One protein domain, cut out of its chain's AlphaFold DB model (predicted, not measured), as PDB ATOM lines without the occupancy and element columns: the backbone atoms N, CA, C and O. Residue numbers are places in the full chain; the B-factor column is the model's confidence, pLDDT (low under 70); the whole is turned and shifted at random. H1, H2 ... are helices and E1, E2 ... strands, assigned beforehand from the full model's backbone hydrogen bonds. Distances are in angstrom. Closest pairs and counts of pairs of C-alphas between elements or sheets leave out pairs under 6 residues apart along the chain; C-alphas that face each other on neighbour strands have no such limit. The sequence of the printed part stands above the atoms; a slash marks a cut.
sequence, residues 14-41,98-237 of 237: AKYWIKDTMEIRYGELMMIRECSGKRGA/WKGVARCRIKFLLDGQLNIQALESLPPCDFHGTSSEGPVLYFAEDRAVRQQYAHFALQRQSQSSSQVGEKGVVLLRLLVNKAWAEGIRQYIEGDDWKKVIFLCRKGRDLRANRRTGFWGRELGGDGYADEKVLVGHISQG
ATOM      1  N   ALA A  14     175.203 238.124 155.944       68.19
ATOM      2  CA  ALA A  14     176.107 239.208 155.544       68.19
ATOM      3  C   ALA A  14     177.591 238.889 155.809       68.19
ATOM      4  O   ALA A  14     178.447 239.123 154.952       68.19
ATOM      5  N   LYS A  15     177.911 238.280 156.960       70.62
ATOM      6  CA  LYS A  15     179.283 237.841 157.282       70.62
ATOM      7  C   LYS A  15     179.788 236.780 156.305       70.62
ATOM      8  O   LYS A  15     180.976 236.734 155.984       70.62
ATOM      9  N   TYR A  16     178.875 235.952 155.805       70.44
ATOM     10  CA  TYR A  16     179.194 234.912 154.852       70.44
ATOM     11  C   TYR A  16     179.494 235.507 153.473       70.44
ATOM     12  O   TYR A  16     180.524 235.218 152.865       70.44
ATOM     13  N   TRP A  17     178.691 236.481 153.056       70.25
ATOM     14  CA  TRP A  17     178.944 237.254 151.846       70.25
ATOM     15  C   TRP A  17     180.269 238.025 151.877       70.25
ATOM     16  O   TRP A  17     180.946 238.124 150.853       70.25
ATOM     17  N   ILE A  18     180.692 238.553 153.029       76.25
ATOM     18  CA  ILE A  18     181.997 239.221 153.152       76.25
ATOM     19  C   ILE A  18     183.135 238.240 152.859       76.25
ATOM     20  O   ILE A  18     183.985 238.534 152.017       76.25
ATOM     21  N   LYS A  19     183.138 237.063 153.494       76.19
ATOM     22  CA  LYS A  19     184.191 236.061 153.277       76.19
ATOM     23  C   LYS A  19     184.184 235.526 151.843       76.19
ATOM     24  O   LYS A  19     185.238 235.485 151.217       76.19
ATOM     25  N   ASP A  20     183.009 235.236 151.285       73.00
ATOM     26  CA  ASP A  20     182.863 234.858 149.875       73.00
ATOM     27  C   ASP A  20     183.429 235.943 148.934       73.00
ATOM     28  O   ASP A  20     184.142 235.644 147.978       73.00
ATOM     29  N   THR A  21     183.217 237.228 149.254       77.00
ATOM     30  CA  THR A  21     183.819 238.346 148.502       77.00
ATOM     31  C   THR A  21     185.343 238.324 148.577       77.00
ATOM     32  O   THR A  21     186.007 238.544 147.565       77.00
ATOM     33  N   MET A  22     185.909 238.091 149.765       80.44
ATOM     34  CA  MET A  22     187.361 238.024 149.954       80.44
ATOM     35  C   MET A  22     187.971 236.875 149.149       80.44
ATOM     36  O   MET A  22     188.982 237.079 148.483       80.44
ATOM     37  N   GLU A  23     187.336 235.704 149.147       78.62
ATOM     38  CA  GLU A  23     187.782 234.542 148.373       78.62
ATOM     39  C   GLU A  23     187.721 234.790 146.866       78.62
ATOM     40  O   GLU A  23     188.687 234.495 146.163       78.62
ATOM     41  N   ILE A  24     186.628 235.379 146.366       74.38
ATOM     42  CA  ILE A  24     186.501 235.751 144.949       74.38
ATOM     43  C   ILE A  24     187.622 236.719 144.559       74.38
ATOM     44  O   ILE A  24     188.316 236.482 143.571       74.38
ATOM     45  N   ARG A  25     187.852 237.769 145.359       79.06
ATOM     46  CA  ARG A  25     188.912 238.759 145.106       79.06
ATOM     47  C   ARG A  25     190.304 238.141 145.151       79.06
ATOM     48  O   ARG A  25     191.135 238.446 144.302       79.06
ATOM     49  N   TYR A  26     190.567 237.273 146.122       81.50
ATOM     50  CA  TYR A  26     191.834 236.558 146.206       81.50
ATOM     51  C   TYR A  26     192.045 235.656 144.983       81.50
ATOM     52  O   TYR A  26     193.111 235.689 144.374       81.50
ATOM     53  N   GLY A  27     191.012 234.916 144.566       76.75
ATOM     54  CA  GLY A  27     191.040 234.101 143.352       76.75
ATOM     55  C   GLY A  27     191.331 234.924 142.095       76.75
ATOM     56  O   GLY A  27     192.188 234.546 141.299       76.75
ATOM     57  N   GLU A  28     190.691 236.086 141.944       75.88
ATOM     58  CA  GLU A  28     190.974 237.028 140.852       75.88
ATOM     59  C   GLU A  28     192.434 237.505 140.864       75.88
ATOM     60  O   GLU A  28     193.095 237.494 139.826       75.88
ATOM     61  N   LEU A  29     192.976 237.873 142.031       81.44
ATOM     62  CA  LEU A  29     194.379 238.281 142.163       81.44
ATOM     63  C   LEU A  29     195.347 237.153 141.786       81.44
ATOM     64  O   LEU A  29     196.369 237.409 141.142       81.44
ATOM     65  N   MET A  30     195.029 235.910 142.151       80.19
ATOM     66  CA  MET A  30     195.830 234.746 141.779       80.19
ATOM     67  C   MET A  30     195.828 234.518 140.264       80.19
ATOM     68  O   MET A  30     196.902 234.323 139.691       80.19
ATOM     69  N   MET A  31     194.680 234.654 139.590       74.12
ATOM     70  CA  MET A  31     194.628 234.590 138.120       74.12
ATOM     71  C   MET A  31     195.465 235.699 137.468       74.12
ATOM     72  O   MET A  31     196.290 235.424 136.594       74.12
ATOM     73  N   ILE A  32     195.353 236.943 137.950       78.44
ATOM     74  CA  ILE A  32     196.156 238.073 137.449       78.44
ATOM     75  C   ILE A  32     197.658 237.797 137.616       78.44
ATOM     76  O   ILE A  32     198.453 238.104 136.715       78.44
ATOM     77  N   ARG A  33     198.067 237.214 138.749       82.12
ATOM     78  CA  ARG A  33     199.460 236.834 139.023       82.12
ATOM     79  C   ARG A  33     199.956 235.787 138.027       82.12
ATOM     80  O   ARG A  33     201.034 235.965 137.456       82.12
ATOM     81  N   GLU A  34     199.177 234.741 137.771       79.19
ATOM     82  CA  GLU A  34     199.509 233.707 136.783       79.19
ATOM     83  C   GLU A  34     199.620 234.276 135.364       79.19
ATOM     84  O   GLU A  34     200.607 234.029 134.662       79.19
ATOM     85  N   CYS A  35     198.647 235.089 134.944       76.25
ATOM     86  CA  CYS A  35     198.650 235.746 133.639       76.25
ATOM     87  C   CYS A  35     199.858 236.679 133.479       76.25
ATOM     88  O   CYS A  35     200.510 236.691 132.431       76.25
ATOM     89  N   SER A  36     200.225 237.412 134.532       77.69
ATOM     90  CA  SER A  36     201.420 238.263 134.543       77.69
ATOM     91  C   SER A  36     202.715 237.450 134.454       77.69
ATOM     92  O   SER A  36     203.605 237.814 133.684       77.69
ATOM     93  N   GLY A  37     202.802 236.309 135.144       78.31
ATOM     94  CA  GLY A  37     203.933 235.383 135.035       78.31
ATOM     95  C   GLY A  37     204.113 234.836 133.615       78.31
ATOM     96  O   GLY A  37     205.220 234.868 133.071       78.31
ATOM     97  N   LYS A  38     203.014 234.422 132.968       78.44
ATOM     98  CA  LYS A  38     203.007 233.953 131.570       78.44
ATOM     99  C   LYS A  38     203.435 235.052 130.593       78.44
ATOM    100  O   LYS A  38     204.210 234.777 129.677       78.44
ATOM    101  N   ARG A  39     202.982 236.300 130.790       73.31
ATOM    102  CA  ARG A  39     203.426 237.461 129.991       73.31
ATOM    103  C   ARG A  39     204.930 237.703 130.133       73.31
ATOM    104  O   ARG A  39     205.614 237.828 129.122       73.31
ATOM    105  N   GLY A  40     205.452 237.690 131.360       73.06
ATOM    106  CA  GLY A  40     206.884 237.856 131.616       73.06
ATOM    107  C   GLY A  40     207.739 236.747 130.994       73.06
ATOM    108  O   GLY A  40     208.784 237.027 130.412       73.06
ATOM    109  N   ALA A  41     207.284 235.491 131.053       72.56
ATOM    110  CA  ALA A  41     207.971 234.369 130.411       72.56
ATOM    111  C   ALA A  41     208.000 234.499 128.878       72.56
ATOM    112  O   ALA A  41     209.050 234.297 128.270       72.56
ATOM    113  N   TRP A  98     169.499 226.837 136.691       88.25
ATOM    114  CA  TRP A  98     170.436 227.942 136.541       88.25
ATOM    115  C   TRP A  98     171.269 228.165 137.802       88.25
ATOM    116  O   TRP A  98     170.763 228.098 138.925       88.25
ATOM    117  N   LYS A  99     172.557 228.473 137.624       86.94
ATOM    118  CA  LYS A  99     173.470 228.854 138.709       86.94
ATOM    119  C   LYS A  99     174.373 230.003 138.281       86.94
ATOM    120  O   LYS A  99     175.089 229.897 137.293       86.94
ATOM    121  N   GLY A 100     174.380 231.088 139.051       85.31
ATOM    122  CA  GLY A 100     175.383 232.143 138.904       85.31
ATOM    123  C   GLY A 100     176.704 231.713 139.545       85.31
ATOM    124  O   GLY A 100     176.710 231.304 140.705       85.31
ATOM    125  N   VAL A 101     177.815 231.794 138.812       84.31
ATOM    126  CA  VAL A 101     179.150 231.413 139.303       84.31
ATOM    127  C   VAL A 101     180.178 232.467 138.911       84.31
ATOM    128  O   VAL A 101     180.245 232.888 137.758       84.31
ATOM    129  N   ALA A 102     181.007 232.895 139.865       82.31
ATOM    130  CA  ALA A 102     182.136 233.773 139.571       82.31
ATOM    131  C   ALA A 102     183.087 233.085 138.580       82.31
ATOM    132  O   ALA A 102     183.489 231.942 138.793       82.31
ATOM    133  N   ARG A 103     183.486 233.781 137.513       81.88
ATOM    134  CA  ARG A 103     184.308 233.208 136.437       81.88
ATOM    135  C   ARG A 103     185.621 232.615 136.952       81.88
ATOM    136  O   ARG A 103     186.023 231.560 136.478       81.88
ATOM    137  N   CYS A 104     186.232 233.229 137.967       78.50
ATOM    138  CA  CYS A 104     187.452 232.736 138.618       78.50
ATOM    139  C   CYS A 104     187.287 231.387 139.349       78.50
ATOM    140  O   CYS A 104     188.282 230.736 139.661       78.50
ATOM    141  N   ARG A 105     186.049 230.954 139.628       79.25
ATOM    142  CA  ARG A 105     185.744 229.646 140.228       79.25
ATOM    143  C   ARG A 105     185.508 228.554 139.187       79.25
ATOM    144  O   ARG A 105     185.573 227.379 139.525       79.25
ATOM    145  N   ILE A 106     185.281 228.914 137.926       84.19
ATOM    146  CA  ILE A 106     185.154 227.936 136.846       84.19
ATOM    147  C   ILE A 106     186.535 227.355 136.576       84.19
ATOM    148  O   ILE A 106     187.453 228.063 136.162       84.19
ATOM    149  N   LYS A 107     186.673 226.050 136.785       84.06
ATOM    150  CA  LYS A 107     187.879 225.308 136.428       84.06
ATOM    151  C   LYS A 107     187.512 224.251 135.407       84.06
ATOM    152  O   LYS A 107     186.467 223.620 135.529       84.06
ATOM    153  N   PHE A 108     188.381 224.055 134.431       82.94
ATOM    154  CA  PHE A 108     188.261 222.970 133.470       82.94
ATOM    155  C   PHE A 108     189.296 221.892 133.799       82.94
ATOM    156  O   PHE A 108     190.382 222.197 134.300       82.94
ATOM    157  N   LEU A 109     188.933 220.639 133.563       80.12
ATOM    158  CA  LEU A 109     189.827 219.491 133.577       80.12
ATOM    159  C   LEU A 109     190.748 219.532 132.341       80.12
ATOM    160  O   LEU A 109     190.571 220.354 131.439       80.12
ATOM    161  N   LEU A 110     191.765 218.664 132.307       75.62
ATOM    162  CA  LEU A 110     192.753 218.632 131.213       75.62
ATOM    163  C   LEU A 110     192.141 218.277 129.851       75.62
ATOM    164  O   LEU A 110     192.679 218.664 128.819       75.62
ATOM    165  N   ASP A 111     191.016 217.569 129.855       81.38
ATOM    166  CA  ASP A 111     190.225 217.214 128.676       81.38
ATOM    167  C   ASP A 111     189.284 218.344 128.210       81.38
ATOM    168  O   ASP A 111     188.553 218.185 127.234       81.38
ATOM    169  N   GLY A 112     189.297 219.494 128.893       77.75
ATOM    170  CA  GLY A 112     188.435 220.635 128.604       77.75
ATOM    171  C   GLY A 112     187.033 220.540 129.209       77.75
ATOM    172  O   GLY A 112     186.241 221.462 129.013       77.75
ATOM    173  N   GLN A 113     186.712 219.487 129.967       80.12
ATOM    174  CA  GLN A 113     185.430 219.378 130.661       80.12
ATOM    175  C   GLN A 113     185.365 220.297 131.880       80.12
ATOM    176  O   GLN A 113     186.373 220.610 132.509       80.12
ATOM    177  N   LEU A 114     184.161 220.735 132.249       81.88
ATOM    178  CA  LEU A 114     183.959 221.531 133.457       81.88
ATOM    179  C   LEU A 114     184.231 220.674 134.697       81.88
ATOM    180  O   LEU A 114     183.599 219.639 134.895       81.88
ATOM    181  N   ASN A 115     185.126 221.134 135.570       85.38
ATOM    182  CA  ASN A 115     185.313 220.527 136.877       85.38
ATOM    183  C   ASN A 115     184.101 220.871 137.756       85.38
ATOM    184  O   ASN A 115     184.008 221.970 138.303       85.38
ATOM    185  N   ILE A 116     183.173 219.922 137.892       81.31
ATOM    186  CA  ILE A 116     181.925 220.108 138.641       81.31
ATOM    187  C   ILE A 116     182.200 220.394 140.124       81.31
ATOM    188  O   ILE A 116     181.500 221.208 140.723       81.31
ATOM    189  N   GLN A 117     183.258 219.817 140.704       81.62
ATOM    190  CA  GLN A 117     183.656 220.104 142.089       81.62
ATOM    191  C   GLN A 117     184.074 221.568 142.269       81.62
ATOM    192  O   GLN A 117     183.879 222.150 143.328       81.62
ATOM    193  N   ALA A 118     184.586 222.219 141.221       82.62
ATOM    194  CA  ALA A 118     184.904 223.646 141.275       82.62
ATOM    195  C   ALA A 118     183.650 224.540 141.335       82.62
ATOM    196  O   ALA A 118     183.751 225.725 141.654       82.62
ATOM    197  N   LEU A 119     182.468 223.980 141.052       83.94
ATOM    198  CA  LEU A 119     181.185 224.660 141.218       83.94
ATOM    199  C   LEU A 119     180.645 224.554 142.644       83.94
ATOM    200  O   LEU A 119     179.611 225.170 142.932       83.94
ATOM    201  N   GLU A 120     181.284 223.778 143.521       81.81
ATOM    202  CA  GLU A 120     180.908 223.719 144.926       81.81
ATOM    203  C   GLU A 120     180.941 225.106 145.548       81.81
ATOM    204  O   GLU A 120     181.749 225.982 145.232       81.81
ATOM    205  N   SER A 121     179.994 225.311 146.444       76.94
ATOM    206  CA  SER A 121     179.896 226.561 147.173       76.94
ATOM    207  C   SER A 121     180.703 226.385 148.446       76.94
ATOM    208  O   SER A 121     180.410 225.519 149.269       76.94
ATOM    209  N   LEU A 122     181.796 227.136 148.542       71.44
ATOM    210  CA  LEU A 122     182.718 227.036 149.662       71.44
ATOM    211  C   LEU A 122     182.135 227.738 150.889       71.44
ATOM    212  O   LEU A 122     181.380 228.705 150.741       71.44
ATOM    213  N   PRO A 123     182.489 227.291 152.107       69.69
ATOM    214  CA  PRO A 123     182.092 228.000 153.291       69.69
ATOM    215  C   PRO A 123     182.708 229.391 153.235       69.69
ATOM    216  O   PRO A 123     183.921 229.526 153.071       69.69
ATOM    217  N   PRO A 124     181.927 230.415 153.532       64.31
ATOM    218  CA  PRO A 124     180.613 230.294 154.117       64.31
ATOM    219  C   PRO A 124     179.518 230.503 153.070       64.31
ATOM    220  O   PRO A 124     179.424 231.559 152.447       64.31
ATOM    221  N   CYS A 125     178.652 229.512 152.919       73.94
ATOM    222  CA  CYS A 125     177.472 229.617 152.080       73.94
ATOM    223  C   CYS A 125     176.335 228.774 152.659       73.94
ATOM    224  O   CYS A 125     176.540 227.928 153.534       73.94
ATOM    225  N   ASP A 126     175.134 228.999 152.139       75.75
ATOM    226  CA  ASP A 126     173.915 228.338 152.609       75.75
ATOM    227  C   ASP A 126     173.842 226.864 152.211       75.75
ATOM    228  O   ASP A 126     173.143 226.089 152.853       75.75
ATOM    229  N   PHE A 127     174.633 226.463 151.214       76.31
ATOM    230  CA  PHE A 127     174.634 225.121 150.634       76.31
ATOM    231  C   PHE A 127     176.034 224.492 150.639       76.31
ATOM    232  O   PHE A 127     176.479 223.957 149.629       76.31
ATOM    233  N   HIS A 128     176.737 224.558 151.778       76.75
ATOM    234  CA  HIS A 128     178.006 223.848 151.990       76.75
ATOM    235  C   HIS A 128     177.804 222.493 152.696       76.75
ATOM    236  O   HIS A 128     178.347 222.236 153.766       76.75
ATOM    237  N   GLY A 129     176.969 221.617 152.141       70.56
ATOM    238  CA  GLY A 129     176.824 220.261 152.680       70.56
ATOM    239  C   GLY A 129     177.996 219.366 152.269       70.56
ATOM    240  O   GLY A 129     178.479 219.465 151.143       70.56
ATOM    241  N   THR A 130     178.419 218.452 153.144       67.62
ATOM    242  CA  THR A 130     179.249 217.314 152.724       67.62
ATOM    243  C   THR A 130     178.346 216.168 152.307       67.62
ATOM    244  O   THR A 130     177.294 215.955 152.906       67.62
ATOM    245  N   SER A 131     178.762 215.388 151.323       66.75
ATOM    246  CA  SER A 131     178.052 214.185 150.913       66.75
ATOM    247  C   SER A 131     179.093 213.144 150.513       66.75
ATOM    248  O   SER A 131     179.994 213.445 149.736       66.75
ATOM    249  N   SER A 132     178.992 211.926 151.048       65.38
ATOM    250  CA  SER A 132     179.933 210.839 150.727       65.38
ATOM    251  C   SER A 132     179.924 210.412 149.250       65.38
ATOM    252  O   SER A 132     180.865 209.759 148.818       65.38
ATOM    253  N   GLU A 133     178.922 210.804 148.459       64.88
ATOM    254  CA  GLU A 133     178.905 210.582 147.008       64.88
ATOM    255  C   GLU A 133     179.450 211.774 146.224       64.88
ATOM    256  O   GLU A 133     179.751 211.587 145.062       64.88
ATOM    257  N   GLY A 134     179.625 212.972 146.795       69.94
ATOM    258  CA  GLY A 134     180.213 214.093 146.050       69.94
ATOM    259  C   GLY A 134     179.620 215.475 146.346       69.94
ATOM    260  O   GLY A 134     178.904 215.625 147.344       69.94
ATOM    261  N   PRO A 135     179.917 216.474 145.485       73.50
ATOM    262  CA  PRO A 135     179.561 217.881 145.670       73.50
ATOM    263  C   PRO A 135     178.072 218.102 145.921       73.50
ATOM    264  O   PRO A 135     177.231 217.618 145.163       73.50
ATOM    265  N   VAL A 136     177.748 218.946 146.902       76.00
ATOM    266  CA  VAL A 136     176.422 219.565 146.997       76.00
ATOM    267  C   VAL A 136     176.413 220.818 146.131       76.00
ATOM    268  O   VAL A 136     177.112 221.797 146.396       76.00
ATOM    269  N   LEU A 137     175.619 220.783 145.066       82.25
ATOM    270  CA  LEU A 137     175.386 221.947 144.223       82.25
ATOM    271  C   LEU A 137     174.051 222.596 144.580       82.25
ATOM    272  O   LEU A 137     173.283 222.085 145.384       82.25
ATOM    273  N   TYR A 138     173.809 223.771 144.016       83.25
ATOM    274  CA  TYR A 138     172.523 224.437 144.097       83.25
ATOM    275  C   TYR A 138     172.263 225.085 142.748       83.25
ATOM    276  O   TYR A 138     173.172 225.659 142.139       83.25
ATOM    277  N   PHE A 139     171.023 225.001 142.294       86.94
ATOM    278  CA  PHE A 139     170.548 225.675 141.096       86.94
ATOM    279  C   PHE A 139     169.206 226.347 141.418       86.94
ATOM    280  O   PHE A 139     168.798 226.362 142.575       86.94
ATOM    281  N   ALA A 140     168.573 227.018 140.464       84.94
ATOM    282  CA  ALA A 140     167.152 227.368 140.526       84.94
ATOM    283  C   ALA A 140     166.545 227.247 139.131       84.94
ATOM    284  O   ALA A 140     167.252 227.431 138.144       84.94
ATOM    285  N   GLU A 141     165.252 226.963 139.041       84.50
ATOM    286  CA  GLU A 141     164.553 226.926 137.749       84.50
ATOM    287  C   GLU A 141     164.382 228.324 137.142       84.50
ATOM    288  O   GLU A 141     164.492 228.490 135.928       84.50
ATOM    289  N   ASP A 142     164.171 229.344 137.977       83.62
ATOM    290  CA  ASP A 142     163.947 230.705 137.502       83.62
ATOM    291  C   ASP A 142     165.264 231.396 137.098       83.62
ATOM    292  O   ASP A 142     166.143 231.706 137.917       83.62
ATOM    293  N   ARG A 143     165.381 231.667 135.794       83.06
ATOM    294  CA  ARG A 143     166.503 232.396 135.195       83.06
ATOM    295  C   ARG A 143     166.611 233.822 135.739       83.06
ATOM    296  O   ARG A 143     167.730 234.264 135.996       83.06
ATOM    297  N   ALA A 144     165.498 234.534 135.916       80.62
ATOM    298  CA  ALA A 144     165.486 235.936 136.337       80.62
ATOM    299  C   ALA A 144     166.042 236.090 137.757       80.62
ATOM    300  O   ALA A 144     166.891 236.944 138.016       80.62
ATOM    301  N   VAL A 145     165.667 235.180 138.653       75.25
ATOM    302  CA  VAL A 145     166.193 235.113 140.026       75.25
ATOM    303  C   VAL A 145     167.700 234.926 140.009       75.25
ATOM    304  O   VAL A 145     168.450 235.637 140.679       75.25
ATOM    305  N   ARG A 146     168.190 233.991 139.193       80.00
ATOM    306  CA  ARG A 146     169.630 233.731 139.113       80.00
ATOM    307  C   ARG A 146     170.390 234.848 138.413       80.00
ATOM    308  O   ARG A 146     171.540 235.084 138.779       80.00
ATOM    309  N   GLN A 147     169.766 235.578 137.493       79.00
ATOM    310  CA  GLN A 147     170.327 236.808 136.937       79.00
ATOM    311  C   GLN A 147     170.481 237.896 138.003       79.00
ATOM    312  O   GLN A 147     171.534 238.526 138.049       79.00
ATOM    313  N   GLN A 148     169.509 238.072 138.903       75.81
ATOM    314  CA  GLN A 148     169.628 239.023 140.015       75.81
ATOM    315  C   GLN A 148     170.782 238.656 140.954       75.81
ATOM    316  O   GLN A 148     171.631 239.498 141.251       75.81
ATOM    317  N   TYR A 149     170.894 237.383 141.349       74.31
ATOM    318  CA  TYR A 149     172.032 236.908 142.144       74.31
ATOM    319  C   TYR A 149     173.367 237.071 141.412       74.31
ATOM    320  O   TYR A 149     174.366 237.461 142.021       74.31
ATOM    321  N   ALA A 150     173.401 236.788 140.109       79.12
ATOM    322  CA  ALA A 150     174.597 236.963 139.299       79.12
ATOM    323  C   ALA A 150     175.005 238.438 139.209       79.12
ATOM    324  O   ALA A 150     176.184 238.755 139.345       79.12
ATOM    325  N   HIS A 151     174.039 239.339 139.047       78.25
ATOM    326  CA  HIS A 151     174.262 240.778 139.045       78.25
ATOM    327  C   HIS A 151     174.787 241.266 140.400       78.25
ATOM    328  O   HIS A 151     175.783 241.984 140.451       78.25
ATOM    329  N   PHE A 152     174.200 240.804 141.506       73.94
ATOM    330  CA  PHE A 152     174.690 241.115 142.848       73.94
ATOM    331  C   PHE A 152     176.130 240.623 143.072       73.94
ATOM    332  O   PHE A 152     176.978 241.358 143.583       73.94
ATOM    333  N   ALA A 153     176.442 239.394 142.649       74.69
ATOM    334  CA  ALA A 153     177.798 238.857 142.708       74.69
ATOM    335  C   ALA A 153     178.775 239.656 141.823       74.69
ATOM    336  O   ALA A 153     179.897 239.932 142.251       74.69
ATOM    337  N   LEU A 154     178.340 240.099 140.638       78.12
ATOM    338  CA  LEU A 154     179.130 240.933 139.732       78.12
ATOM    339  C   LEU A 154     179.442 242.300 140.351       78.12
ATOM    340  O   LEU A 154     180.590 242.730 140.328       78.12
ATOM    341  N   GLN A 155     178.461 242.960 140.971       75.56
ATOM    342  CA  GLN A 155     178.666 244.249 141.641       75.56
ATOM    343  C   GLN A 155     179.691 244.177 142.789       75.56
ATOM    344  O   GLN A 155     180.326 245.176 143.128       75.56
ATOM    345  N   ARG A 156     179.874 242.996 143.395       70.31
ATOM    346  CA  ARG A 156     180.844 242.760 144.478       70.31
ATOM    347  C   ARG A 156     182.274 242.535 143.982       70.31
ATOM    348  O   ARG A 156     183.227 242.783 144.740       70.31
ATOM    349  N   GLN A 157     182.436 242.107 142.731       68.75
ATOM    350  CA  GLN A 157     183.723 242.074 142.040       68.75
ATOM    351  C   GLN A 157     184.135 243.526 141.758       68.75
ATOM    352  O   GLN A 157     183.684 244.157 140.810       68.75
ATOM    353  N   SER A 158     184.930 244.090 142.672       61.91
ATOM    354  CA  SER A 158     185.286 245.513 142.765       61.91
ATOM    355  C   SER A 158     185.519 246.192 141.403       61.91
ATOM    356  O   SER A 158     186.242 245.658 140.560       61.91
ATOM    357  N   GLN A 159     185.062 247.440 141.244       56.66
ATOM    358  CA  GLN A 159     185.388 248.333 140.109       56.66
ATOM    359  C   GLN A 159     186.903 248.604 139.936       56.66
ATOM    360  O   GLN A 159     187.337 249.205 138.962       56.66
ATOM    361  N   SER A 160     187.735 248.142 140.872       50.22
ATOM    362  CA  SER A 160     189.126 248.561 141.076       50.22
ATOM    363  C   SER A 160     190.187 247.818 140.249       50.22
ATOM    364  O   SER A 160     191.368 247.939 140.548       50.22
ATOM    365  N   SER A 161     189.823 247.028 139.236       48.72
ATOM    366  CA  SER A 161     190.841 246.484 138.320       48.72
ATOM    367  C   SER A 161     190.381 246.583 136.876       48.72
ATOM    368  O   SER A 161     189.374 245.997 136.478       48.72
ATOM    369  N   SER A 162     191.138 247.367 136.122       49.59
ATOM    370  CA  SER A 162     190.923 247.737 134.726       49.59
ATOM    371  C   SER A 162     191.299 246.617 133.746       49.59
ATOM    372  O   SER A 162     191.522 246.880 132.569       49.59
ATOM    373  N   GLN A 163     191.419 245.362 134.205       52.44
ATOM    374  CA  GLN A 163     191.668 244.222 133.318       52.44
ATOM    375  C   GLN A 163     190.332 243.634 132.852       52.44
ATOM    376  O   GLN A 163     189.736 242.766 133.485       52.44
ATOM    377  N   VAL A 164     189.889 244.162 131.713       47.94
ATOM    378  CA  VAL A 164     188.583 244.016 131.047       47.94
ATOM    379  C   VAL A 164     188.215 242.574 130.626       47.94
ATOM    380  O   VAL A 164     187.104 242.341 130.169       47.94
ATOM    381  N   GLY A 165     189.087 241.573 130.796       52.88
ATOM    382  CA  GLY A 165     188.860 240.223 130.244       52.88
ATOM    383  C   GLY A 165     188.469 239.112 131.225       52.88
ATOM    384  O   GLY A 165     187.969 238.076 130.790       52.88
ATOM    385  N   GLU A 166     188.722 239.276 132.527       55.59
ATOM    386  CA  GLU A 166     188.696 238.141 133.477       55.59
ATOM    387  C   GLU A 166     187.709 238.304 134.638       55.59
ATOM    388  O   GLU A 166     187.434 237.337 135.349       55.59
ATOM    389  N   LYS A 167     187.122 239.494 134.792       62.25
ATOM    390  CA  LYS A 167     186.008 239.718 135.714       62.25
ATOM    391  C   LYS A 167     184.706 239.268 135.090       62.25
ATOM    392  O   LYS A 167     184.472 239.465 133.900       62.25
ATOM    393  N   GLY A 168     183.846 238.690 135.908       74.19
ATOM    394  CA  GLY A 168     182.531 238.300 135.456       74.19
ATOM    395  C   GLY A 168     181.916 237.237 136.334       74.19
ATOM    396  O   GLY A 168     182.593 236.403 136.944       74.19
ATOM    397  N   VAL A 169     180.597 237.239 136.316       79.94
ATOM    398  CA  VAL A 169     179.782 236.113 136.736       79.94
ATOM    399  C   VAL A 169     179.265 235.463 135.466       79.94
ATOM    400  O   VAL A 169     178.825 236.150 134.546       79.94
ATOM    401  N   VAL A 170     179.351 234.142 135.392       84.31
ATOM    402  CA  VAL A 170     178.675 233.372 134.353       84.31
ATOM    403  C   VAL A 170     177.374 232.829 134.909       84.31
ATOM    404  O   VAL A 170     177.277 232.509 136.096       84.31
ATOM    405  N   LEU A 171     176.390 232.681 134.034       85.81
ATOM    406  CA  LEU A 171     175.186 231.937 134.340       85.81
ATOM    407  C   LEU A 171     175.325 230.544 133.723       85.81
ATOM    408  O   LEU A 171     175.353 230.399 132.504       85.81
ATOM    409  N   LEU A 172     175.472 229.526 134.564       87.31
ATOM    410  CA  LEU A 172     175.490 228.131 134.146       87.31
ATOM    411  C   LEU A 172     174.058 227.642 133.972       87.31
ATOM    412  O   LEU A 172     173.228 227.858 134.855       87.31
ATOM    413  N   ARG A 173     173.807 226.957 132.858       88.81
ATOM    414  CA  ARG A 173     172.560 226.255 132.562       88.81
ATOM    415  C   ARG A 173     172.818 224.757 132.629       88.81
ATOM    416  O   ARG A 173     173.694 224.254 131.933       88.81
ATOM    417  N   LEU A 174     172.047 224.058 133.445       86.81
ATOM    418  CA  LEU A 174     172.039 222.609 133.555       86.81
ATOM    419  C   LEU A 174     170.700 222.099 133.027       86.81
ATOM    420  O   LEU A 174     169.650 222.491 133.528       86.81
ATOM    421  N   LEU A 175     170.734 221.240 132.012       88.94
ATOM    422  CA  LEU A 175     169.543 220.549 131.527       88.94
ATOM    423  C   LEU A 175     169.410 219.231 132.280       88.94
ATOM    424  O   LEU A 175     170.319 218.404 132.245       88.94
ATOM    425  N   VAL A 176     168.279 219.032 132.948       86.06
ATOM    426  CA  VAL A 176     167.965 217.770 133.623       86.06
ATOM    427  C   VAL A 176     166.685 217.188 133.052       86.06
ATOM    428  O   VAL A 176     165.797 217.922 132.619       86.06
ATOM    429  N   ASN A 177     166.595 215.862 133.019       89.31
ATOM    430  CA  ASN A 177     165.395 215.183 132.553       89.31
ATOM    431  C   ASN A 177     164.201 215.560 133.448       89.31
ATOM    432  O   ASN A 177     164.307 215.546 134.675       89.31
ATOM    433  N   LYS A 178     163.064 215.888 132.832       87.62
ATOM    434  CA  LYS A 178     161.858 216.336 133.532       87.62
ATOM    435  C   LYS A 178     161.306 215.263 134.474       87.62
ATOM    436  O   LYS A 178     161.039 215.575 135.626       87.62
ATOM    437  N   ALA A 179     161.242 214.003 134.039       87.19
ATOM    438  CA  ALA A 179     160.776 212.899 134.884       87.19
ATOM    439  C   ALA A 179     161.703 212.665 136.086       87.19
ATOM    440  O   ALA A 179     161.247 212.335 137.178       87.19
ATOM    441  N   TRP A 180     163.010 212.877 135.910       84.69
ATOM    442  CA  TRP A 180     163.956 212.848 137.023       84.69
ATOM    443  C   TRP A 180     163.736 214.016 137.994       84.69
ATOM    444  O   TRP A 180     163.672 213.792 139.200       84.69
ATOM    445  N   ALA A 181     163.570 215.239 137.481       82.81
ATOM    446  CA  ALA A 181     163.337 216.436 138.291       82.81
ATOM    447  C   ALA A 181     162.022 216.356 139.089       82.81
ATOM    448  O   ALA A 181     161.986 216.713 140.267       82.81
ATOM    449  N   GLU A 182     160.964 215.835 138.469       81.62
ATOM    450  CA  GLU A 182     159.676 215.528 139.106       81.62
ATOM    451  C   GLU A 182     159.791 214.355 140.092       81.62
ATOM    452  O   GLU A 182     159.108 214.315 141.113       81.62
ATOM    453  N   GLY A 183     160.699 213.415 139.821       78.31
ATOM    454  CA  GLY A 183     161.027 212.294 140.694       78.31
ATOM    455  C   GLY A 183     161.738 212.692 141.990       78.31
ATOM    456  O   GLY A 183     161.822 211.866 142.902       78.31
ATOM    457  N   ILE A 184     162.216 213.934 142.121       76.56
ATOM    458  CA  ILE A 184     162.741 214.478 143.379       76.56
ATOM    459  C   ILE A 184     161.555 214.709 144.327       76.56
ATOM    460  O   ILE A 184     160.907 215.752 144.334       76.56
ATOM    461  N   ARG A 185     161.260 213.691 145.142       57.34
ATOM    462  CA  ARG A 185     160.005 213.547 145.910       57.34
ATOM    463  C   ARG A 185     159.812 214.524 147.067       57.34
ATOM    464  O   ARG A 185     158.831 214.418 147.798       57.34
ATOM    465  N   GLN A 186     160.780 215.386 147.334       71.31
ATOM    466  CA  GLN A 186     160.912 216.022 148.634       71.31
ATOM    467  C   GLN A 186     161.029 217.519 148.490       71.31
ATOM    468  O   GLN A 186     162.115 218.086 148.484       71.31
ATOM    469  N   TYR A 187     159.858 218.127 148.389       75.25
ATOM    470  CA  TYR A 187     159.680 219.547 148.584       75.25
ATOM    471  C   TYR A 187     159.686 219.842 150.091       75.25
ATOM    472  O   TYR A 187     158.976 219.196 150.863       75.25
ATOM    473  N   ILE A 188     160.576 220.733 150.516       79.00
ATOM    474  CA  ILE A 188     160.793 221.119 151.908       79.00
ATOM    475  C   ILE A 188     160.512 222.610 152.007       79.00
ATOM    476  O   ILE A 188     161.133 223.409 151.310       79.00
ATOM    477  N   GLU A 189     159.616 222.994 152.904       83.19
ATOM    478  CA  GLU A 189     159.237 224.390 153.081       83.19
ATOM    479  C   GLU A 189     159.410 224.852 154.526       83.19
ATOM    480  O   GLU A 189     159.542 224.056 155.461       83.19
ATOM    481  N   GLY A 190     159.405 226.173 154.705       82.88
ATOM    482  CA  GLY A 190     159.309 226.805 156.016       82.88
ATOM    483  C   GLY A 190     160.477 226.470 156.934       82.88
ATOM    484  O   GLY A 190     161.643 226.587 156.560       82.88
ATOM    485  N   ASP A 191     160.178 226.080 158.170       84.25
ATOM    486  CA  ASP A 191     161.215 225.844 159.175       84.25
ATOM    487  C   ASP A 191     162.052 224.594 158.893       84.25
ATOM    488  O   ASP A 191     163.230 224.554 159.250       84.25
ATOM    489  N   ASP A 192     161.502 223.601 158.195       83.06
ATOM    490  CA  ASP A 192     162.286 222.442 157.772       83.06
ATOM    491  C   ASP A 192     163.306 222.823 156.698       83.06
ATOM    492  O   ASP A 192     164.435 222.329 156.717       83.06
ATOM    493  N   TRP A 193     162.971 223.780 155.829       83.56
ATOM    494  CA  TRP A 193     163.927 224.336 154.874       83.56
ATOM    495  C   TRP A 193     165.072 225.061 155.591       83.56
ATOM    496  O   TRP A 193     166.251 224.837 155.302       83.56
ATOM    497  N   LYS A 194     164.748 225.850 156.623       83.12
ATOM    498  CA  LYS A 194     165.757 226.510 157.466       83.12
ATOM    499  C   LYS A 194     166.655 225.503 158.186       83.12
ATOM    500  O   LYS A 194     167.859 225.742 158.292       83.12
ATOM    501  N   LYS A 195     166.116 224.367 158.654       84.56
ATOM    502  CA  LYS A 195     166.917 223.278 159.248       84.56
ATOM    503  C   LYS A 195     167.894 222.690 158.234       84.56
ATOM    504  O   LYS A 195     169.051 222.470 158.582       84.56
ATOM    505  N   VAL A 196     167.463 222.481 156.990       81.38
ATOM    506  CA  VAL A 196     168.343 222.016 155.908       81.38
ATOM    507  C   VAL A 196     169.485 223.006 155.684       81.38
ATOM    508  O   VAL A 196     170.645 222.610 155.766       81.38
ATOM    509  N   ILE A 197     169.186 224.298 155.505       82.00
ATOM    510  CA  ILE A 197     170.211 225.345 155.349       82.00
ATOM    511  C   ILE A 197     171.155 225.379 156.558       82.00
ATOM    512  O   ILE A 197     172.372 225.494 156.408       82.00
ATOM    513  N   PHE A 198     170.624 225.259 157.775       84.25
ATOM    514  CA  PHE A 198     171.437 225.223 158.987       84.25
ATOM    515  C   PHE A 198     172.421 224.044 158.988       84.25
ATOM    516  O   PHE A 198     173.598 224.233 159.295       84.25
ATOM    517  N   LEU A 199     171.965 222.846 158.613       83.19
ATOM    518  CA  LEU A 199     172.811 221.655 158.509       83.19
ATOM    519  C   LEU A 199     173.875 221.814 157.415       83.19
ATOM    520  O   LEU A 199     175.047 221.536 157.677       83.19
ATOM    521  N   CYS A 200     173.496 222.343 156.247       80.94
ATOM    522  CA  CYS A 200     174.422 222.694 155.172       80.94
ATOM    523  C   CYS A 200     175.511 223.648 155.670       80.94
ATOM    524  O   CYS A 200     176.692 223.362 155.551       80.94
ATOM    525  N   ARG A 201     175.156 224.760 156.320       82.19
ATOM    526  CA  ARG A 201     176.140 225.728 156.846       82.19
ATOM    527  C   ARG A 201     177.122 225.116 157.854       82.19
ATOM    528  O   ARG A 201     178.191 225.678 158.085       82.19
ATOM    529  N   LYS A 202     176.763 223.994 158.485       83.56
ATOM    530  CA  LYS A 202     177.599 223.258 159.444       83.56
ATOM    531  C   LYS A 202     178.415 222.130 158.808       83.56
ATOM    532  O   LYS A 202     179.066 221.402 159.555       83.56
ATOM    533  N   GLY A 203     178.382 221.968 157.482       79.69
ATOM    534  CA  GLY A 203     179.060 220.866 156.798       79.69
ATOM    535  C   GLY A 203     178.543 219.502 157.245       79.69
ATOM    536  O   GLY A 203     179.300 218.540 157.285       79.69
ATOM    537  N   ARG A 204     177.280 219.423 157.687       81.38
ATOM    538  CA  ARG A 204     176.674 218.150 158.079       81.38
ATOM    539  C   ARG A 204     176.213 217.406 156.839       81.38
ATOM    540  O   ARG A 204     175.789 218.013 155.855       81.38
ATOM    541  N   ASP A 205     176.277 216.086 156.926       76.00
ATOM    542  CA  ASP A 205     175.782 215.219 155.874       76.00
ATOM    543  C   ASP A 205     174.250 215.276 155.811       76.00
ATOM    544  O   ASP A 205     173.551 215.029 156.797       76.00
ATOM    545  N   LEU A 206     173.728 215.619 154.635       70.38
ATOM    546  CA  LEU A 206     172.295 215.743 154.367       70.38
ATOM    547  C   LEU A 206     171.626 214.373 154.130       70.38
ATOM    548  O   LEU A 206     170.404 214.291 154.002       70.38
ATOM    549  N   ARG A 207     172.411 213.284 154.109       60.84
ATOM    550  CA  ARG A 207     171.988 211.901 153.818       60.84
ATOM    551  C   ARG A 207     171.147 211.214 154.871       60.84
ATOM    552  O   ARG A 207     170.648 210.131 154.578       60.84
ATOM    553  N   ALA A 208     170.948 211.795 156.053       52.69
ATOM    554  CA  ALA A 208     170.193 211.114 157.103       52.69
ATOM    555  C   ALA A 208     168.763 210.707 156.677       52.69
ATOM    556  O   ALA A 208     168.140 209.950 157.407       52.69
ATOM    557  N   ASN A 209     168.240 211.149 155.516       47.69
ATOM    558  CA  ASN A 209     166.918 210.713 155.055       47.69
ATOM    559  C   ASN A 209     166.652 210.548 153.540       47.69
ATOM    560  O   ASN A 209     165.541 210.130 153.211       47.69
ATOM    561  N   ARG A 210     167.514 210.948 152.587       53.06
ATOM    562  CA  ARG A 210     167.006 211.266 151.225       53.06
ATOM    563  C   ARG A 210     167.980 210.893 150.098       53.06
ATOM    564  O   ARG A 210     169.074 211.438 150.006       53.06
ATOM    565  N   ARG A 211     167.565 209.954 149.236       53.81
ATOM    566  CA  ARG A 211     168.236 209.629 147.967       53.81
ATOM    567  C   ARG A 211     167.961 210.782 146.985       53.81
ATOM    568  O   ARG A 211     166.818 211.192 146.835       53.81
ATOM    569  N   THR A 212     169.007 211.289 146.338       61.72
ATOM    570  CA  THR A 212     168.992 212.027 145.053       61.72
ATOM    571  C   THR A 212     168.553 213.499 144.962       61.72
ATOM    572  O   THR A 212     168.711 214.063 143.885       61.72
ATOM    573  N   GLY A 213     168.101 214.169 146.024       71.62
ATOM    574  CA  GLY A 213     167.828 215.615 145.970       71.62
ATOM    575  C   GLY A 213     166.647 216.059 146.812       71.62
ATOM    576  O   GLY A 213     165.868 215.241 147.293       71.62
ATOM    577  N   PHE A 214     166.497 217.367 146.976       76.00
ATOM    578  CA  PHE A 214     165.292 217.980 147.522       76.00
ATOM    579  C   PHE A 214     165.003 219.279 146.778       76.00
ATOM    580  O   PHE A 214     165.890 219.859 146.173       76.00
ATOM    581  N   TRP A 215     163.756 219.720 146.821       78.00
ATOM    582  CA  TRP A 215     163.354 221.055 146.410       78.00
ATOM    583  C   TRP A 215     163.031 221.855 147.671       78.00
ATOM    584  O   TRP A 215     162.566 221.285 148.655       78.00
ATOM    585  N   GLY A 216     163.321 223.150 147.667       75.44
ATOM    586  CA  GLY A 216     163.219 223.995 148.850       75.44
ATOM    587  C   GLY A 216     162.403 225.248 148.596       75.44
ATOM    588  O   GLY A 216     162.386 225.752 147.476       75.44
ATOM    589  N   ARG A 217     161.769 225.780 149.640       75.38
ATOM    590  CA  ARG A 217     161.266 227.154 149.642       75.38
ATOM    591  C   ARG A 217     161.399 227.779 151.016       75.38
ATOM    592  O   ARG A 217     160.980 227.207 152.025       75.38
ATOM    593  N   GLU A 218     161.917 228.998 151.052       66.06
ATOM    594  CA  GLU A 218     161.801 229.831 152.240       66.06
ATOM    595  C   GLU A 218     160.395 230.444 152.279       66.06
ATOM    596  O   GLU A 218     160.053 231.314 151.484       66.06
ATOM    597  N   LEU A 219     159.546 229.953 153.187       52.31
ATOM    598  CA  LEU A 219     158.256 230.588 153.463       52.31
ATOM    599  C   LEU A 219     158.536 231.865 154.256       52.31
ATOM    600  O   LEU A 219     158.856 231.794 155.445       52.31
ATOM    601  N   GLY A 220     158.484 233.023 153.596       48.94
ATOM    602  CA  GLY A 220     158.875 234.258 154.269       48.94
ATOM    603  C   GLY A 220     158.846 235.544 153.456       48.94
ATOM    604  O   GLY A 220     159.687 236.396 153.707       48.94
ATOM    605  N   GLY A 221     157.901 235.718 152.528       48.94
ATOM    606  CA  GLY A 221     157.527 237.039 152.012       48.94
ATOM    607  C   GLY A 221     156.911 237.004 150.618       48.94
ATOM    608  O   GLY A 221     157.318 236.236 149.748       48.94
ATOM    609  N   ASP A 222     155.912 237.846 150.407       42.47
ATOM    610  CA  ASP A 222     155.279 238.022 149.107       42.47
ATOM    611  C   ASP A 222     156.328 238.565 148.118       42.47
ATOM    612  O   ASP A 222     156.691 239.740 148.163       42.47
ATOM    613  N   GLY A 223     156.895 237.687 147.282       53.38
ATOM    614  CA  GLY A 223     157.917 238.042 146.288       53.38
ATOM    615  C   GLY A 223     159.184 237.180 146.268       53.38
ATOM    616  O   GLY A 223     160.026 237.400 145.396       53.38
ATOM    617  N   TYR A 224     159.348 236.200 147.164       55.22
ATOM    618  CA  TYR A 224     160.450 235.240 147.033       55.22
ATOM    619  C   TYR A 224     160.130 234.231 145.935       55.22
ATOM    620  O   TYR A 224     159.132 233.514 145.992       55.22
ATOM    621  N   ALA A 225     160.980 234.191 144.916       55.88
ATOM    622  CA  ALA A 225     160.879 233.179 143.887       55.88
ATOM    623  C   ALA A 225     161.290 231.808 144.424       55.88
ATOM    624  O   ALA A 225     162.089 231.698 145.357       55.88
ATOM    625  N   ASP A 226     160.757 230.761 143.803       57.94
ATOM    626  CA  ASP A 226     160.999 229.390 144.224       57.94
ATOM    627  C   ASP A 226     162.483 229.035 144.062       57.94
ATOM    628  O   ASP A 226     162.992 228.789 142.962       57.94
ATOM    629  N   GLU A 227     163.207 229.001 145.184       60.12
ATOM    630  CA  GLU A 227     164.586 228.533 145.219       60.12
ATOM    631  C   GLU A 227     164.620 227.011 145.178       60.12
ATOM    632  O   GLU A 227     164.790 226.286 146.155       60.12
ATOM    633  N   LYS A 228     164.489 226.514 143.963       63.25
ATOM    634  CA  LYS A 228     164.581 225.106 143.647       63.25
ATOM    635  C   LYS A 228     166.040 224.634 143.689       63.25
ATOM    636  O   LYS A 228     166.744 224.644 142.686       63.25
ATOM    637  N   VAL A 229     166.501 224.229 144.873       62.91
ATOM    638  CA  VAL A 229     167.898 223.842 145.143       62.91
ATOM    639  C   VAL A 229     168.126 222.349 144.939       62.91
ATOM    640  O   VAL A 229     167.914 221.555 145.844       62.91
ATOM    641  N   LEU A 230     168.683 221.966 143.794       64.31
ATOM    642  CA  LEU A 230     169.131 220.591 143.595       64.31
ATOM    643  C   LEU A 230     170.376 220.266 144.434       64.31
ATOM    644  O   LEU A 230     171.476 220.644 144.041       64.31
ATOM    645  N   VAL A 231     170.215 219.480 145.500       59.00
ATOM    646  CA  VAL A 231     171.322 218.934 146.302       59.00
ATOM    647  C   VAL A 231     171.511 217.449 146.017       59.00
ATOM    648  O   VAL A 231     170.871 216.600 146.628       59.00
ATOM    649  N   GLY A 232     172.398 217.109 145.089       56.97
ATOM    650  CA  GLY A 232     172.628 215.713 144.736       56.97
ATOM    651  C   GLY A 232     173.993 215.474 144.122       56.97
ATOM    652  O   GLY A 232     174.627 216.393 143.607       56.97
ATOM    653  N   HIS A 233     174.423 214.215 144.172       56.50
ATOM    654  CA  HIS A 233     175.594 213.758 143.444       56.50
ATOM    655  C   HIS A 233     175.337 213.883 141.941       56.50
ATOM    656  O   HIS A 233     174.484 213.190 141.386       56.50
ATOM    657  N   ILE A 234     176.090 214.764 141.286       56.69
ATOM    658  CA  ILE A 234     176.225 214.753 139.833       56.69
ATOM    659  C   ILE A 234     177.492 213.959 139.533       56.69
ATOM    660  O   ILE A 234     178.593 214.503 139.600       56.69
ATOM    661  N   SER A 235     177.346 212.666 139.242       50.34
ATOM    662  CA  SER A 235     178.457 211.885 138.699       50.34
ATOM    663  C   SER A 235     178.832 212.459 137.336       50.34
ATOM    664  O   SER A 235     177.969 212.576 136.464       50.34
ATOM    665  N   GLN A 236     180.110 212.787 137.140       45.78
ATOM    666  CA  GLN A 236     180.660 212.871 135.789       45.78
ATOM    667  C   GLN A 236     180.607 211.447 135.225       45.78
ATOM    668  O   GLN A 236     181.278 210.560 135.750       45.78
ATOM    669  N   GLY A 237     179.695 211.211 134.280       41.47
ATOM    670  CA  GLY A 237     179.636 209.953 133.530       41.47
ATOM    671  C   GLY A 237     180.800 209.813 132.558       41.47
ATOM    672  O   GLY A 237     181.439 210.845 132.249       41.47
TER     673      GLY A 237
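AT A GLANCE: This is residues 14 to 41 and 98 to 237 of the 237 residues of an uncharacterized protein of fungal sp. No.14919 (UniProt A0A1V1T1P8). Look for two small groups, each a pair of strands with a helix: the larger has H3 packed on E1 and E2, the smaller has E3 and E4 with H5 beside them. Loops wind between the groups, among them residues 120 to 142, and the long helix H1 reaches away from the larger group, so that its residues 33 to 41 stick out as a free arm. The printed part has 168 residues, with five named helices and four named strands in the order H1 E1 H2 H3 E2 H4 E3 H5 E4; E1 and E2 are antiparallel, E3 and E4 parallel. The class is mixed, helices and strands, with under half of the residues in named elements. The whole is compact, with a radius of gyration of the C-alphas of 17.2 A, and spans 54 by 39 by 28 A.

IN THESE COORDINATES: Find C-alpha 14 at (176.107, 239.208, 155.544); from there H1, residues 14 to 41, runs 40.9 A to C-alpha 41 at (207.971, 234.369, 130.411). After the cut come E1, residues 98 to 102, H2, residues 116 to 119, and H3, residues 143 to 156, 20.0 A long. E2, residues 169 to 177, runs 25.7 A and is followed by H4, residues 178 to 182. Then read E3, residues 187 to 189, H5, residues 190 to 201, 16.9 A long, and E4, residues 215 to 217, which ends at C-alpha 217 (161.266, 227.154, 149.642).

HOW THE PARTS SIT: Begin at H1, which is close to but not clearly touching H3: the closest C-alphas, of Thr 21 and Arg 156, are 6.7 A apart. They run the same way at a steep tilt of 69.8 degrees, only just short of about perpendicular. Look next at E1 and E2, antiparallel at 150 degrees, where N 99 and O 172 are 2.9 A apart, within hydrogen-bond range. H3 has 10 pairs of C-alphas within 8 A of E1, the closest those of Gly 100 and Ala 150 at 4.9 A, and 8 pairs with E2. H2 is apart from E2, and its closest C-alpha pair with E1 is Val 101 and Leu 119, 7.3 A. H4, tightly linked to E2 and E3, is apart from H5. E3, H5 and E4 form a strand-helix-strand unit, two parallel neighbour strands with a helix between them in the chain, with a right-handed crossover; N 188 and O 215 are 2.8 A apart. The closest C-alphas of H5 and E4, of Trp 193 and Gly 216, are 6.1 A apart. In H1, H3, H4 and H5 every O i to N i+4 pair is within hydrogen-bond range; H2 is too short for one.

THE WHOLE: The C-alphas of Ala 41 and Asp 222, the two farthest apart, are 56.0 A apart. Residues 42 to 97 are not printed, and C-alphas 41 and 98 stand 38.6 A apart across that cut. The links E1 to H2, H2 to H3, H3 to E2 and H5 to E4 are long. The mean pLDDT of the printed part is 73.5, and 46 residues are under 70, among them 157 to 167 and 218 to 237.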